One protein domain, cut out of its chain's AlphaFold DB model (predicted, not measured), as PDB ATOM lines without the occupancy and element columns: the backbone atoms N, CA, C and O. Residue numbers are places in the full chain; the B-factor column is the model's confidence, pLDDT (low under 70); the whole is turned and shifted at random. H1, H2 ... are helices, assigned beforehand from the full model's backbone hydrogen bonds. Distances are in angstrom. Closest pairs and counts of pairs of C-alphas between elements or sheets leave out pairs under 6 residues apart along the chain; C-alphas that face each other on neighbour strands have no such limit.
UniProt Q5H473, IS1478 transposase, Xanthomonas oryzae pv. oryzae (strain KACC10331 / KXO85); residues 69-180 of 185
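What this domain is: This is residues 69 to 180 of the 185 residues of the protein "IS1478 transposase" of Xanthomonas oryzae pv. oryzae (strain KACC10331 / KXO85) (UniProt Q5H473). The long helix H3 is the spine of a staggered four-helix bundle: H1 and H2 lie nearly end to end along it, overlapping only near one end of each, and H4 packs on H1 and H3. Residues 162 to 172 stick out, and H5, which begins among them, comes near H1 alone. The 112 printed residues hold five named helices, H1 to H5 in chain order, and no named strand, an all-helix class. The whole is compact, radius of gyration of the C-alphas 14.7 A, spanning 47 by 32 by 22 A.

How they stand to each other: Start at H3, residues 113 to 138, a hub. Its residues 123 to 134 touch H1, residues 69 to 84, the other hub, closest at C-alphas Leu 127 and Arg 75, 5.5 A, the same way at a shallow 20 degrees. Its residues 113 to 123 touch H2, residues 97 to 109, closest at C-alphas Met 116 and Ala 104, 5.0 A. H4, residues 143 to 161, touches H1, closest at C-alphas Ala 156 and Ala 74, 6.3 A; H2 and H4 are apart. H1 to H4 form an up-and-down bundle, each running against the one before. H5, residues 170 to 180, is close to H1 but not clearly touching: C-alphas Trp 177 and Val 73 are 7.8 A apart. Every O i to N i+4 pair is within hydrogen-bond range in H1, H2 and H3; H4 has 14 of 15, H5 5 of 7.

Where its parts are: Find C-alpha 113 at (78.560, 20.697, -95.960); H3 runs 36.6 A to C-alpha 138. H1 begins at (89.291, 9.686, -98.897) and spans 22.5 A. H2 spans 18.8 A, H5 16.6 A; H4 spans 25.7 A, with a kink of 31 degrees near residue 150.

The domain as a whole: C-alphas Ala 110 and Glu 142 are farthest apart, 47.6 A. The printed part has no cut; the H1 to H2 link is long. Residues 163 to 180 are under 70 in pLDDT.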
ATOM      1  N   ARG A  69      88.151  10.427 -98.359       82.50
ATOM      2  CA  ARG A  69      89.291   9.686 -98.897       82.50
ATOM      3  C   ARG A  69      89.545   8.412 -98.098       82.50
ATOM      4  O   ARG A  69      89.729   7.358 -98.701       82.50
ATOM      5  N   LEU A  70      89.486   8.489 -96.768       84.88
ATOM      6  CA  LEU A  70      89.717   7.351 -95.877       84.88
ATOM      7  C   LEU A  70      88.673   6.243 -96.092       84.88
ATOM      8  O   LEU A  70      89.029   5.074 -96.230       84.88
ATOM      9  N   LEU A  71      87.396   6.614 -96.251       87.88
ATOM     10  CA  LEU A  71      86.317   5.670 -96.582       87.88
ATOM     11  C   LEU A  71      86.552   4.943 -97.918       87.88
ATOM     12  O   LEU A  71      86.252   3.754 -98.047       87.88
ATOM     13  N   GLU A  72      87.094   5.642 -98.916       89.38
ATOM     14  CA  GLU A  72      87.397   5.046-100.220       89.38
ATOM     15  C   GLU A  72      88.632   4.135-100.171       89.38
ATOM     16  O   GLU A  72      88.631   3.071-100.792       89.38
ATOM     17  N   VAL A  73      89.666   4.511 -99.413       88.75
ATOM     18  CA  VAL A  73      90.849   3.664 -99.185       88.75
ATOM     19  C   VAL A  73      90.449   2.364 -98.487       88.75
ATOM     20  O   VAL A  73      90.823   1.287 -98.957       88.75
ATOM     21  N   ALA A  74      89.619   2.441 -97.443       89.31
ATOM     22  CA  ALA A  74      89.102   1.264 -96.749       89.31
ATOM     23  C   ALA A  74      88.340   0.331 -97.703       89.31
ATOM     24  O   ALA A  74      88.636  -0.863 -97.772       89.31
ATOM     25  N   ARG A  75      87.429   0.874 -98.529       91.94
ATOM     26  CA  ARG A  75      86.710   0.091 -99.550       91.94
ATOM     27  C   ARG A  75      87.678  -0.598-100.515       91.94
ATOM     28  O   ARG A  75      87.539  -1.794-100.768       91.94
ATOM     29  N   LYS A  76      88.646   0.142-101.072       92.19
ATOM     30  CA  LYS A  76      89.645  -0.405-102.005       92.19
ATOM     31  C   LYS A  76      90.428  -1.555-101.377       92.19
ATOM     32  O   LYS A  76      90.628  -2.571-102.036       92.19
ATOM     33  N   LYS A  77      90.831  -1.410-100.114       90.06
ATOM     34  CA  LYS A  77      91.599  -2.423 -99.391       90.06
ATOM     35  C   LYS A  77      90.805  -3.708 -99.184       90.06
ATOM     36  O   LYS A  77      91.321  -4.773 -99.499       90.06
ATOM     37  N   LEU A  78      89.551  -3.611 -98.737       90.75
ATOM     38  CA  LEU A  78      88.688  -4.787 -98.569       90.75
ATOM     39  C   LEU A  78      88.473  -5.524 -99.897       90.75
ATOM     40  O   LEU A  78      88.567  -6.746 -99.945       90.75
ATOM     41  N   VAL A  79      88.264  -4.790-100.996       92.44
ATOM     42  CA  VAL A  79      88.138  -5.390-102.336       92.44
ATOM     43  C   VAL A  79      89.444  -6.050-102.789       92.44
ATOM     44  O   VAL A  79      89.407  -7.110-103.406       92.44
ATOM     45  N   LEU A  80      90.598  -5.446-102.497       91.44
ATOM     46  CA  LEU A  80      91.900  -6.022-102.833       91.44
ATOM     47  C   LEU A  80      92.160  -7.317-102.055       91.44
ATOM     48  O   LEU A  80      92.616  -8.292-102.645       91.44
ATOM     49  N   LEU A  81      91.858  -7.332-100.756       90.06
ATOM     50  CA  LEU A  81      91.986  -8.525 -99.917       90.06
ATOM     51  C   LEU A  81      91.065  -9.640-100.412       90.06
ATOM     52  O   LEU A  81      91.532 -10.755-100.609       90.06
ATOM     53  N   ALA A  82      89.806  -9.316-100.715       89.56
ATOM     54  CA  ALA A  82      88.871 -10.269-101.303       89.56
ATOM     55  C   ALA A  82      89.443 -10.910-102.577       89.56
ATOM     56  O   ALA A  82      89.475 -12.130-102.686       89.56
ATOM     57  N   LYS A  83      89.987 -10.101-103.498       90.25
ATOM     58  CA  LYS A  83      90.611 -10.605-104.731       90.25
ATOM     59  C   LYS A  83      91.820 -11.505-104.474       90.25
ATOM     60  O   LYS A  83      91.944 -12.526-105.136       90.25
ATOM     61  N   ARG A  84      92.701 -11.140-103.535       88.50
ATOM     62  CA  ARG A  84      93.897 -11.938-103.199       88.50
ATOM     63  C   ARG A  84      93.547 -13.320-102.652       88.50
ATOM     64  O   ARG A  84      94.303 -14.252-102.872       88.50
ATOM     65  N   HIS A  85      92.416 -13.436-101.967       86.50
ATOM     66  CA  HIS A  85      91.936 -14.687-101.384       86.50
ATOM     67  C   HIS A  85      90.848 -15.369-102.233       86.50
ATOM     68  O   HIS A  85      90.130 -16.221-101.726       86.50
ATOM     69  N   GLY A  86      90.683 -14.982-103.506       86.56
ATOM     70  CA  GLY A  86      89.723 -15.620-104.420       86.56
ATOM     71  C   GLY A  86      88.242 -15.382-104.085       86.56
ATOM     72  O   GLY A  86      87.367 -16.036-104.641       86.56
ATOM     73  N   ILE A  87      87.929 -14.432-103.200       88.00
ATOM     74  CA  ILE A  87      86.563 -14.164-102.742       88.00
ATOM     75  C   ILE A  87      85.834 -13.285-103.759       88.00
ATOM     76  O   ILE A  87      86.133 -12.096-103.927       88.00
ATOM     77  N   VAL A  88      84.805 -13.843-104.394       89.69
ATOM     78  CA  VAL A  88      83.942 -13.098-105.316       89.69
ATOM     79  C   VAL A  88      82.942 -12.264-104.519       89.69
ATOM     80  O   VAL A  88      81.986 -12.784-103.952       89.69
ATOM     81  N   LEU A  89      83.135 -10.946-104.463       89.62
ATOM     82  CA  LEU A  89      82.183 -10.014-103.842       89.62
ATOM     83  C   LEU A  89      80.969  -9.773-104.751       89.62
ATOM     84  O   LEU A  89      81.121  -9.596-105.956       89.62
ATOM     85  N   ARG A  90      79.771  -9.662-104.164       91.19
ATOM     86  CA  ARG A  90      78.514  -9.387-104.886       91.19
ATOM     87  C   ARG A  90      78.589  -8.067-105.646       91.19
ATOM     88  O   ARG A  90      78.123  -7.964-106.774       91.19
ATOM     89  N   GLN A  91      79.143  -7.035-105.010       91.62
ATOM     90  CA  GLN A  91      79.402  -5.734-105.625       91.62
ATOM     91  C   GLN A  91      80.649  -5.101-105.010       91.62
ATOM     92  O   GLN A  91      80.756  -4.955-103.796       91.62
ATOM     93  N   THR A  92      81.571  -4.646-105.856       89.06
ATOM     94  CA  THR A  92      82.832  -4.026-105.415       89.06
ATOM     95  C   THR A  92      82.773  -2.495-105.379       89.06
ATOM     96  O   THR A  92      83.598  -1.861-104.723       89.06
ATOM     97  N   TYR A  93      81.808  -1.878-106.075       90.00
ATOM     98  CA  TYR A  93      81.625  -0.422-106.202       90.00
ATOM     99  C   TYR A  93      82.837   0.353-106.762       90.00
ATOM    100  O   TYR A  93      82.941   1.565-106.571       90.00
ATOM    101  N   VAL A  94      83.734  -0.310-107.504       88.94
ATOM    102  CA  VAL A  94      84.969   0.293-108.049       88.94
ATOM    103  C   VAL A  94      84.691   1.483-108.977       88.94
ATOM    104  O   VAL A  94      85.423   2.466-108.923       88.94
ATOM    105  N   ARG A  95      83.608   1.446-109.767       88.94
ATOM    106  CA  ARG A  95      83.214   2.562-110.651       88.94
ATOM    107  C   ARG A  95      82.634   3.764-109.887       88.94
ATOM    108  O   ARG A  95      82.844   4.904-110.284       88.94
ATOM    109  N   GLN A  96      81.919   3.528-108.781       90.00
ATOM    110  CA  GLN A  96      81.229   4.586-108.021       90.00
ATOM    111  C   GLN A  96      82.134   5.258-106.973       90.00
ATOM    112  O   GLN A  96      82.026   6.466-106.755       90.00
ATOM    113  N   GLY A  97      83.029   4.499-106.333       88.31
ATOM    114  CA  GLY A  97      83.865   4.956-105.213       88.31
ATOM    115  C   GLY A  97      84.676   6.233-105.491       88.31
ATOM    116  O   GLY A  97      84.488   7.235-104.790       88.31
ATOM    117  N   PRO A  98      85.496   6.275-106.559       88.62
ATOM    118  CA  PRO A  98      86.301   7.451-106.895       88.62
ATOM    119  C   PRO A  98      85.468   8.699-107.211       88.62
ATOM    120  O   PRO A  98      85.882   9.818-106.906       88.62
ATOM    121  N   GLY A  99      84.291   8.524-107.823       91.94
ATOM    122  CA  GLY A  99      83.374   9.625-108.123       91.94
ATOM    123  C   GLY A  99      82.782  10.242-106.856       91.94
ATOM    124  O   GLY A  99      82.722  11.466-106.734       91.94
ATOM    125  N   LEU A 100      82.412   9.408-105.879       91.00
ATOM    126  CA  LEU A 100      81.917   9.871-104.582       91.00
ATOM    127  C   LEU A 100      82.994  10.630-103.802       91.00
ATOM    128  O   LEU A 100      82.699  11.691-103.258       91.00
ATOM    129  N   SER A 101      84.240  10.145-103.819       88.50
ATOM    130  CA  SER A 101      85.353  10.831-103.155       88.50
ATOM    131  C   SER A 101      85.609  12.225-103.737       88.50
ATOM    132  O   SER A 101      85.635  13.218-103.008       88.50
ATOM    133  N   ARG A 102      85.664  12.334-105.073       90.06
ATOM    134  CA  ARG A 102      85.787  13.628-105.766       90.06
ATOM    135  C   ARG A 102      84.614  14.562-105.470       90.06
ATOM    136  O   ARG A 102      84.819  15.749-105.225       90.06
ATOM    137  N   LYS A 103      83.382  14.044-105.471       91.88
ATOM    138  CA  LYS A 103      82.177  14.841-105.199       91.88
ATOM    139  C   LYS A 103      82.165  15.389-103.771       91.88
ATOM    140  O   LYS A 103      81.805  16.547-103.572       91.88
ATOM    141  N   ALA A 104      82.583  14.590-102.790       89.75
ATOM    142  CA  ALA A 104      82.723  15.051-101.413       89.75
ATOM    143  C   ALA A 104      83.761  16.178-101.304       89.75
ATOM    144  O   ALA A 104      83.451  17.207-100.708       89.75
ATOM    145  N   GLY A 105      84.924  16.030-101.952       86.81
ATOM    146  CA  GLY A 105      85.960  17.069-102.001       86.81
ATOM    147  C   GLY A 105      85.472  18.379-102.628       86.81
ATOM    148  O   GLY A 105      85.660  19.444-102.049       86.81
ATOM    149  N   ARG A 106      84.748  18.311-103.755       90.62
ATOM    150  CA  ARG A 106      84.145  19.496-104.399       90.62
ATOM    151  C   ARG A 106      83.149  20.211-103.487       90.62
ATOM    152  O   ARG A 106      83.182  21.431-103.374       90.62
ATOM    153  N   HIS A 107      82.270  19.463-102.815       91.44
ATOM    154  CA  HIS A 107      81.324  20.059-101.871       91.44
ATOM    155  C   HIS A 107      82.017  20.643-100.637       91.44
ATOM    156  O   HIS A 107      81.549  21.659-100.133       91.44
ATOM    157  N   ALA A 108      83.101  20.025-100.159       87.00
ATOM    158  CA  ALA A 108      83.903  20.561 -99.064       87.00
ATOM    159  C   ALA A 108      84.545  21.899 -99.457       87.00
ATOM    160  O   ALA A 108      84.393  22.878 -98.732       87.00
ATOM    161  N   HIS A 109      85.167  21.959-100.640       85.81
ATOM    162  CA  HIS A 109      85.790  23.172-101.169       85.81
ATOM    163  C   HIS A 109      84.779  24.316-101.331       85.81
ATOM    164  O   HIS A 109      85.014  25.428-100.873       85.81
ATOM    165  N   ALA A 110      83.593  24.018-101.864       91.94
ATOM    166  CA  ALA A 110      82.499  24.982-101.993       91.94
ATOM    167  C   ALA A 110      81.750  25.277-100.671       91.94
ATOM    168  O   ALA A 110      80.688  25.894-100.700       91.94
ATOM    169  N   ARG A 111      82.224  24.781 -99.514       89.56
ATOM    170  CA  ARG A 111      81.581  24.910 -98.184       89.56
ATOM    171  C   ARG A 111      80.136  24.374 -98.118       89.56
ATOM    172  O   ARG A 111      79.371  24.673 -97.202       89.56
ATOM    173  N   GLN A 112      79.748  23.495 -99.044       92.25
ATOM    174  CA  GLN A 112      78.420  22.877 -99.136       92.25
ATOM    175  C   GLN A 112      78.291  21.638 -98.227       92.25
ATOM    176  O   GLN A 112      77.989  20.524 -98.675       92.25
ATOM    177  N   PHE A 113      78.468  21.812 -96.915       86.19
ATOM    178  CA  PHE A 113      78.560  20.697 -95.960       86.19
ATOM    179  C   PHE A 113      77.301  19.820 -95.869       86.19
ATOM    180  O   PHE A 113      77.394  18.625 -95.583       86.19
ATOM    181  N   LYS A 114      76.101  20.363 -96.131       90.75
ATOM    182  CA  LYS A 114      74.864  19.556 -96.206       90.75
ATOM    183  C   LYS A 114      74.932  18.537 -97.355       90.75
ATOM    184  O   LYS A 114      74.584  17.373 -97.162       90.75
ATOM    185  N   ARG A 115      75.427  18.947 -98.530       91.38
ATOM    186  CA  ARG A 115      75.592  18.071 -99.705       91.38
ATOM    187  C   ARG A 115      76.740  17.085 -99.503       91.38
ATOM    188  O   ARG A 115      76.564  15.895 -99.754       91.38
ATOM    189  N   MET A 116      77.857  17.547 -98.941       90.38
ATOM    190  CA  MET A 116      78.985  16.690 -98.562       90.38
ATOM    191  C   MET A 116      78.549  15.554 -97.623       90.38
ATOM    192  O   MET A 116      78.839  14.388 -97.887       90.38
ATOM    193  N   ARG A 117      77.774  15.859 -96.572       89.38
ATOM    194  CA  ARG A 117      77.258  14.849 -95.628       89.38
ATOM    195  C   ARG A 117      76.406  13.775 -96.312       89.38
ATOM    196  O   ARG A 117      76.508  12.611 -95.936       89.38
ATOM    197  N   LYS A 118      75.615  14.121 -97.337       92.00
ATOM    198  CA  LYS A 118      74.852  13.131 -98.126       92.00
ATOM    199  C   LYS A 118      75.779  12.172 -98.885       92.00
ATOM    200  O   LYS A 118      75.541  10.967 -98.883       92.00
ATOM    201  N   VAL A 119      76.857  12.686 -99.479       92.56
ATOM    202  CA  VAL A 119      77.860  11.863-100.180       92.56
ATOM    203  C   VAL A 119      78.589  10.933 -99.208       92.56
ATOM    204  O   VAL A 119      78.702   9.738 -99.470       92.56
ATOM    205  N   LEU A 120      78.996  11.448 -98.048       89.94
ATOM    206  CA  LEU A 120      79.644  10.657 -97.000       89.94
ATOM    207  C   LEU A 120      78.732   9.543 -96.466       89.94
ATOM    208  O   LEU A 120      79.192   8.420 -96.268       89.94
ATOM    209  N   ARG A 121      77.431   9.815 -96.275       91.19
ATOM    210  CA  ARG A 121      76.440   8.781 -95.917       91.19
ATOM    211  C   ARG A 121      76.419   7.662 -96.958       91.19
ATOM    212  O   ARG A 121      76.498   6.495 -96.590       91.19
ATOM    213  N   ARG A 122      76.409   8.007 -98.252       92.62
ATOM    214  CA  ARG A 122      76.458   7.019 -99.340       92.62
ATOM    215  C   ARG A 122      77.744   6.188 -99.317       92.62
ATOM    216  O   ARG A 122      77.666   4.974 -99.486       92.62
ATOM    217  N   GLN A 123      78.903   6.809 -99.088       91.81
ATOM    218  CA  GLN A 123      80.176   6.087 -98.963       91.81
ATOM    219  C   GLN A 123      80.175   5.124 -97.772       91.81
ATOM    220  O   GLN A 123      80.565   3.971 -97.939       91.81
ATOM    221  N   ARG A 124      79.665   5.547 -96.605       90.75
ATOM    222  CA  ARG A 124      79.506   4.671 -95.431       90.75
ATOM    223  C   ARG A 124      78.592   3.481 -95.723       90.75
ATOM    224  O   ARG A 124      78.933   2.355 -95.382       90.75
ATOM    225  N   THR A 125      77.473   3.698 -96.419       93.31
ATOM    226  CA  THR A 125      76.587   2.601 -96.843       93.31
ATOM    227  C   THR A 125      77.299   1.611 -97.762       93.31
ATOM    228  O   THR A 125      77.128   0.406 -97.602       93.31
ATOM    229  N   ILE A 126      78.092   2.097 -98.721       93.38
ATOM    230  CA  ILE A 126      78.863   1.242 -99.633       93.38
ATOM    231  C   ILE A 126      79.900   0.428 -98.861       93.38
ATOM    232  O   ILE A 126      79.936  -0.791 -99.009       93.38
ATOM    233  N   LEU A 127      80.696   1.081 -98.011       92.00
ATOM    234  CA  LEU A 127      81.707   0.410 -97.198       92.00
ATOM    235  C   LEU A 127      81.064  -0.659 -96.307       92.00
ATOM    236  O   LEU A 127      81.467  -1.813 -96.369       92.00
ATOM    237  N   GLY A 128      79.986  -0.327 -95.590       92.94
ATOM    238  CA  GLY A 128      79.270  -1.288 -94.747       92.94
ATOM    239  C   GLY A 128      78.594  -2.430 -95.517       92.94
ATOM    240  O   GLY A 128      78.385  -3.501 -94.954       92.94
ATOM    241  N   ARG A 129      78.235  -2.247 -96.796       93.81
ATOM    242  CA  ARG A 129      77.759  -3.349 -97.657       93.81
ATOM    243  C   ARG A 129      78.898  -4.293 -98.028       93.81
ATOM    244  O   ARG A 129      78.710  -5.500 -97.932       93.81
ATOM    245  N   VAL A 130      80.052  -3.748 -98.418       93.25
ATOM    246  CA  VAL A 130      81.246  -4.534 -98.764       93.25
ATOM    247  C   VAL A 130      81.763  -5.296 -97.544       93.25
ATOM    248  O   VAL A 130      81.994  -6.494 -97.655       93.25
ATOM    249  N   SER A 131      81.861  -4.650 -96.376       92.19
ATOM    250  CA  SER A 131      82.290  -5.304 -95.132       92.19
ATOM    251  C   SER A 131      81.394  -6.488 -94.766       92.19
ATOM    252  O   SER A 131      81.902  -7.573 -94.522       92.19
ATOM    253  N   ARG A 132      80.063  -6.327 -94.813       92.56
ATOM    254  CA  ARG A 132      79.118  -7.415 -94.492       92.56
ATOM    255  C   ARG A 132      79.077  -8.537 -95.526       92.56
ATOM    256  O   ARG A 132      78.704  -9.653 -95.187       92.56
ATOM    257  N   ASP A 133      79.338  -8.244 -96.798       92.38
ATOM    258  CA  ASP A 133      79.447  -9.284 -97.833       92.38
ATOM    259  C   ASP A 133      80.747 -10.079 -97.664       92.38
ATOM    260  O   ASP A 133      80.730 -11.302 -97.737       92.38
ATOM    261  N   LEU A 134      81.851  -9.389 -97.361       90.25
ATOM    262  CA  LEU A 134      83.131 -10.029 -97.080       90.25
ATOM    263  C   LEU A 134      83.067 -10.884 -95.809       90.25
ATOM    264  O   LEU A 134      83.510 -12.023 -95.838       90.25
ATOM    265  N   GLN A 135      82.471 -10.365 -94.731       90.12
ATOM    266  CA  GLN A 135      82.324 -11.084 -93.463       90.12
ATOM    267  C   GLN A 135      81.526 -12.385 -93.634       90.12
ATOM    268  O   GLN A 135      82.008 -13.434 -93.237       90.12
ATOM    269  N   ARG A 136      80.383 -12.349 -94.334       90.25
ATOM    270  CA  ARG A 136      79.566 -13.552 -94.596       90.25
ATOM    271  C   ARG A 136      80.290 -14.641 -95.390       90.25
ATOM    272  O   ARG A 136      79.954 -15.810 -95.269       90.25
ATOM    273  N   LYS A 137      81.249 -14.262 -96.235       87.50
ATOM    274  CA  LYS A 137      82.060 -15.208 -97.019       87.50
ATOM    275  C   LYS A 137      83.287 -15.700 -96.260       87.50
ATOM    276  O   LYS A 137      83.875 -16.701 -96.643       87.50
ATOM    277  N   LEU A 138      83.668 -15.003 -95.193       84.44
ATOM    278  CA  LEU A 138      84.803 -15.354 -94.352       84.44
ATOM    279  C   LEU A 138      84.501 -16.526 -93.412       84.44
ATOM    280  O   LEU A 138      85.412 -17.267 -93.044       84.44
ATOM    281  N   ASP A 139      83.228 -16.716 -93.068       77.44
ATOM    282  CA  ASP A 139      82.762 -17.833 -92.239       77.44
ATOM    283  C   ASP A 139      82.995 -19.197 -92.920       77.44
ATOM    284  O   ASP A 139      83.141 -20.209 -92.243       77.44
ATOM    285  N   GLN A 140      83.105 -19.211 -94.253       78.25
ATOM    286  CA  GLN A 140      83.316 -20.405 -95.083       78.25
ATOM    287  C   GLN A 140      84.797 -20.682 -95.399       78.25
ATOM    288  O   GLN A 140      85.099 -21.612 -96.140       78.25
ATOM    289  N   LEU A 141      85.721 -19.857 -94.894       78.19
ATOM    290  CA  LEU A 141      87.149 -19.920 -95.211       78.19
ATOM    291  C   LEU A 141      87.995 -20.361 -94.017       78.19
ATOM    292  O   LEU A 141      87.580 -20.233 -92.860       78.19
ATOM    293  N   GLU A 142      89.216 -20.792 -94.340       81.06
ATOM    294  CA  GLU A 142      90.267 -21.189 -93.404       81.06
ATOM    295  C   GLU A 142      90.498 -20.163 -92.272       81.06
ATOM    296  O   GLU A 142      90.531 -18.948 -92.533       81.06
ATOM    297  N   PRO A 143      90.742 -20.618 -91.025       81.62
ATOM    298  CA  PRO A 143      90.924 -19.741 -89.863       81.62
ATOM    299  C   PRO A 143      92.048 -18.703 -90.026       81.62
ATOM    300  O   PRO A 143      91.896 -17.545 -89.639       81.62
ATOM    301  N   SER A 144      93.148 -19.070 -90.688       82.12
ATOM    302  CA  SER A 144      94.301 -18.184 -90.914       82.12
ATOM    303  C   SER A 144      93.985 -17.002 -91.844       82.12
ATOM    304  O   SER A 144      94.452 -15.874 -91.647       82.12
ATOM    305  N   VAL A 145      93.151 -17.221 -92.866       81.50
ATOM    306  CA  VAL A 145      92.669 -16.163 -93.768       81.50
ATOM    307  C   VAL A 145      91.656 -15.278 -93.042       81.50
ATOM    308  O   VAL A 145      91.660 -14.053 -93.223       81.50
ATOM    309  N   ARG A 146      90.833 -15.881 -92.177       84.38
ATOM    310  CA  ARG A 146      89.859 -15.178 -91.341       84.38
ATOM    311  C   ARG A 146      90.513 -14.169 -90.411       84.38
ATOM    312  O   ARG A 146      90.075 -13.022 -90.396       84.38
ATOM    313  N   GLU A 147      91.585 -14.532 -89.719       85.38
ATOM    314  CA  GLU A 147      92.309 -13.606 -88.836       85.38
ATOM    315  C   GLU A 147      92.907 -12.426 -89.608       85.38
ATOM    316  O   GLU A 147      92.681 -11.260 -89.268       85.38
ATOM    317  N   ARG A 148      93.600 -12.705 -90.723       84.62
ATOM    318  CA  ARG A 148      94.237 -11.665 -91.548       84.62
ATOM    319  C   ARG A 148      93.229 -10.664 -92.101       84.62
ATOM    320  O   ARG A 148      93.514  -9.468 -92.126       84.62
ATOM    321  N   ILE A 149      92.071 -11.129 -92.572       85.38
ATOM    322  CA  ILE A 149      90.999 -10.256 -93.076       85.38
ATOM    323  C   ILE A 149      90.244  -9.588 -91.915       85.38
ATOM    324  O   ILE A 149      89.857  -8.422 -92.039       85.38
ATOM    325  N   GLY A 150      90.088 -10.283 -90.786       86.12
ATOM    326  CA  GLY A 150      89.409  -9.824 -89.574       86.12
ATOM    327  C   GLY A 150      89.967  -8.506 -89.050       86.12
ATOM    328  O   GLY A 150      89.207  -7.556 -88.866       86.12
ATOM    329  N   VAL A 151      91.296  -8.378 -88.974       87.94
ATOM    330  CA  VAL A 151      91.965  -7.123 -88.576       87.94
ATOM    331  C   VAL A 151      91.518  -5.937 -89.443       87.94
ATOM    332  O   VAL A 151      91.263  -4.837 -88.947       87.94
ATOM    333  N   TRP A 152      91.380  -6.136 -90.757       88.00
ATOM    334  CA  TRP A 152      90.944  -5.077 -91.674       88.00
ATOM    335  C   TRP A 152      89.441  -4.800 -91.591       88.00
ATOM    336  O   TRP A 152      89.028  -3.645 -91.745       88.00
ATOM    337  N   LEU A 153      88.623  -5.821 -91.324       88.88
ATOM    338  CA  LEU A 153      87.186  -5.670 -91.087       88.88
ATOM    339  C   LEU A 153      86.905  -4.879 -89.807       88.88
ATOM    340  O   LEU A 153      86.117  -3.935 -89.846       88.88
ATOM    341  N   GLU A 154      87.602  -5.171 -88.712       87.69
ATOM    342  CA  GLU A 154      87.493  -4.417 -87.461       87.69
ATOM    343  C   GLU A 154      87.868  -2.946 -87.636       87.69
ATOM    344  O   GLU A 154      87.201  -2.052 -87.109       87.69
ATOM    345  N   ARG A 155      88.925  -2.663 -88.405       84.75
ATOM    346  CA  ARG A 155      89.319  -1.282 -88.724       84.75
ATOM    347  C   ARG A 155      88.253  -0.579 -89.562       84.75
ATOM    348  O   ARG A 155      87.938   0.579 -89.296       84.75
ATOM    349  N   ALA A 156      87.663  -1.268 -90.540       87.00
ATOM    350  CA  ALA A 156      86.550  -0.727 -91.316       87.00
ATOM    351  C   ALA A 156      85.308  -0.473 -90.438       87.00
ATOM    352  O   ALA A 156      84.646   0.549 -90.607       87.00
ATOM    353  N   HIS A 157      85.014  -1.350 -89.472       87.69
ATOM    354  CA  HIS A 157      83.933  -1.158 -88.502       87.69
ATOM    355  C   HIS A 157      84.193   0.040 -87.584       87.69
ATOM    356  O   HIS A 157      83.308   0.882 -87.435       87.69
ATOM    357  N   ARG A 158      85.415   0.193 -87.060       84.69
ATOM    358  CA  ARG A 158      85.817   1.383 -86.292       84.69
ATOM    359  C   ARG A 158      85.641   2.665 -87.102       84.69
ATOM    360  O   ARG A 158      85.053   3.621 -86.603       84.69
ATOM    361  N   LEU A 159      86.059   2.669 -88.368       83.31
ATOM    362  CA  LEU A 159      85.879   3.811 -89.267       83.31
ATOM    363  C   LEU A 159      84.396   4.152 -89.518       83.31
ATOM    364  O   LEU A 159      84.031   5.319 -89.655       83.31
ATOM    365  N   LEU A 160      83.523   3.143 -89.590       83.56
ATOM    366  CA  LEU A 160      82.079   3.346 -89.739       83.56
ATOM    367  C   LEU A 160      81.415   3.854 -88.452       83.56
ATOM    368  O   LEU A 160      80.482   4.654 -88.547       83.56
ATOM    369  N   ALA A 161      81.891   3.406 -87.289       82.19
ATOM    370  CA  ALA A 161      81.365   3.767 -85.973       82.19
ATOM    371  C   ALA A 161      81.805   5.163 -85.495       82.19
ATOM    372  O   ALA A 161      81.107   5.777 -84.690       82.19
ATOM    373  N   GLN A 162      82.924   5.678 -86.014       74.56
ATOM    374  CA  GLN A 162      83.480   6.977 -85.638       74.56
ATOM    375  C   GLN A 162      82.499   8.138 -85.811       74.56
ATOM    376  O   GLN A 162      81.983   8.401 -86.909       74.56
ATOM    377  N   ARG A 163      82.311   8.898 -84.728       65.50
ATOM    378  CA  ARG A 163      81.549  10.147 -84.710       65.50
ATOM    379  C   ARG A 163      82.483  11.365 -84.786       65.50
ATOM    380  O   ARG A 163      83.636  11.302 -84.370       65.50
ATOM    381  N   PRO A 164      81.989  12.520 -85.276       56.81
ATOM    382  CA  PRO A 164      82.802  13.729 -85.458       56.81
ATOM    383  C   PRO A 164      83.465  14.305 -84.194       56.81
ATOM    384  O   PRO A 164      84.343  15.149 -84.329       56.81
ATOM    385  N   LYS A 165      83.034  13.905 -82.989       54.81
ATOM    386  CA  LYS A 165      83.534  14.414 -81.699       54.81
ATOM    387  C   LYS A 165      84.350  13.389 -80.900       54.81
ATOM    388  O   LYS A 165      84.738  13.685 -79.772       54.81
ATOM    389  N   ASP A 166      84.621  12.208 -81.452       54.84
ATOM    390  CA  ASP A 166      85.319  11.167 -80.698       54.84
ATOM    391  C   ASP A 166      86.818  11.495 -80.581       54.84
ATOM    392  O   ASP A 166      87.525  11.624 -81.582       54.84
ATOM    393  N   LYS A 167      87.303  11.608 -79.335       43.78
ATOM    394  CA  LYS A 167      88.702  11.886 -78.942       43.78
ATOM    395  C   LYS A 167      89.657  10.696 -79.142       43.78
ATOM    396  O   LYS A 167      90.733  10.669 -78.554       43.78
ATOM    397  N   VAL A 168      89.296   9.685 -79.932       46.97
ATOM    398  CA  VAL A 168      90.242   8.597 -80.218       46.97
ATOM    399  C   VAL A 168      91.382   9.199 -81.027       46.97
ATOM    400  O   VAL A 168      91.137   9.769 -82.089       46.97
ATOM    401  N   SER A 169      92.606   9.106 -80.505       38.28
ATOM    402  CA  SER A 169      93.817   9.616 -81.148       38.28
ATOM    403  C   SER A 169      93.885   9.097 -82.587       38.28
ATOM    404  O   SER A 169      94.182   7.931 -82.848       38.28
ATOM    405  N   GLN A 170      93.551   9.975 -83.537       45.03
ATOM    406  CA  GLN A 170      93.472   9.704 -84.980       45.03
ATOM    407  C   GLN A 170      94.842   9.295 -85.560       45.03
ATOM    408  O   GLN A 170      94.927   8.805 -86.686       45.03
ATOM    409  N   ARG A 171      95.902   9.453 -84.754       37.22
ATOM    410  CA  ARG A 171      97.314   9.184 -85.034       37.22
ATOM    411  C   ARG A 171      97.587   7.722 -85.400       37.22
ATOM    412  O   ARG A 171      98.176   7.472 -86.445       37.22
ATOM    413  N   SER A 172      97.105   6.751 -84.619       38.16
ATOM    414  CA  SER A 172      97.479   5.336 -84.818       38.16
ATOM    415  C   SER A 172      96.796   4.687 -86.022       38.16
ATOM    416  O   SER A 172      97.393   3.872 -86.715       38.16
ATOM    417  N   GLN A 173      95.550   5.065 -86.315       44.47
ATOM    418  CA  GLN A 173      94.808   4.460 -87.425       44.47
ATOM    419  C   GLN A 173      95.357   4.933 -88.770       44.47
ATOM    420  O   GLN A 173      95.445   4.165 -89.721       44.47
ATOM    421  N   ASN A 174      95.758   6.198 -88.850       42.53
ATOM    422  CA  ASN A 174      96.171   6.810 -90.096       42.53
ATOM    423  C   ASN A 174      97.550   6.315 -90.557       42.53
ATOM    424  O   ASN A 174      97.707   6.026 -91.734       42.53
ATOM    425  N   ILE A 175      98.511   6.110 -89.649       43.72
ATOM    426  CA  ILE A 175      99.855   5.596 -89.983       43.72
ATOM    427  C   ILE A 175      99.774   4.221 -90.679       43.72
ATOM    428  O   ILE A 175     100.460   3.982 -91.674       43.72
ATOM    429  N   GLU A 176      98.843   3.354 -90.269       47.12
ATOM    430  CA  GLU A 176      98.672   2.023 -90.866       47.12
ATOM    431  C   GLU A 176      97.919   2.019 -92.210       47.12
ATOM    432  O   GLU A 176      98.151   1.150 -93.054       47.12
ATOM    433  N   TRP A 177      97.022   2.985 -92.446       51.00
ATOM    434  CA  TRP A 177      96.372   3.164 -93.753       51.00
ATOM    435  C   TRP A 177      97.256   3.959 -94.735       51.00
ATOM    436  O   TRP A 177      97.205   3.715 -95.943       51.00
ATOM    437  N   VAL A 178      98.089   4.878 -94.228       44.75
ATOM    438  CA  VAL A 178      99.018   5.735 -94.991       44.75
ATOM    439  C   VAL A 178     100.235   4.957 -95.490       44.75
ATOM    440  O   VAL A 178     100.679   5.235 -96.604       44.75
ATOM    441  N   GLY A 179     100.696   3.917 -94.783       41.59
ATOM    442  CA  GLY A 179     101.722   2.990 -95.295       41.59
ATOM    443  C   GLY A 179     101.353   2.335 -96.639       41.59
ATOM    444  O   GLY A 179     102.218   1.908 -97.396       41.59
ATOM    445  N   PHE A 180     100.067   2.333 -97.009       44.69
ATOM    446  CA  PHE A 180      99.593   1.836 -98.301       44.69
ATOM    447  C   PHE A 180      99.613   2.880 -99.435       44.69
ATOM    448  O   PHE A 180      99.356   2.532-100.586       44.69
TER     449      PHE A 180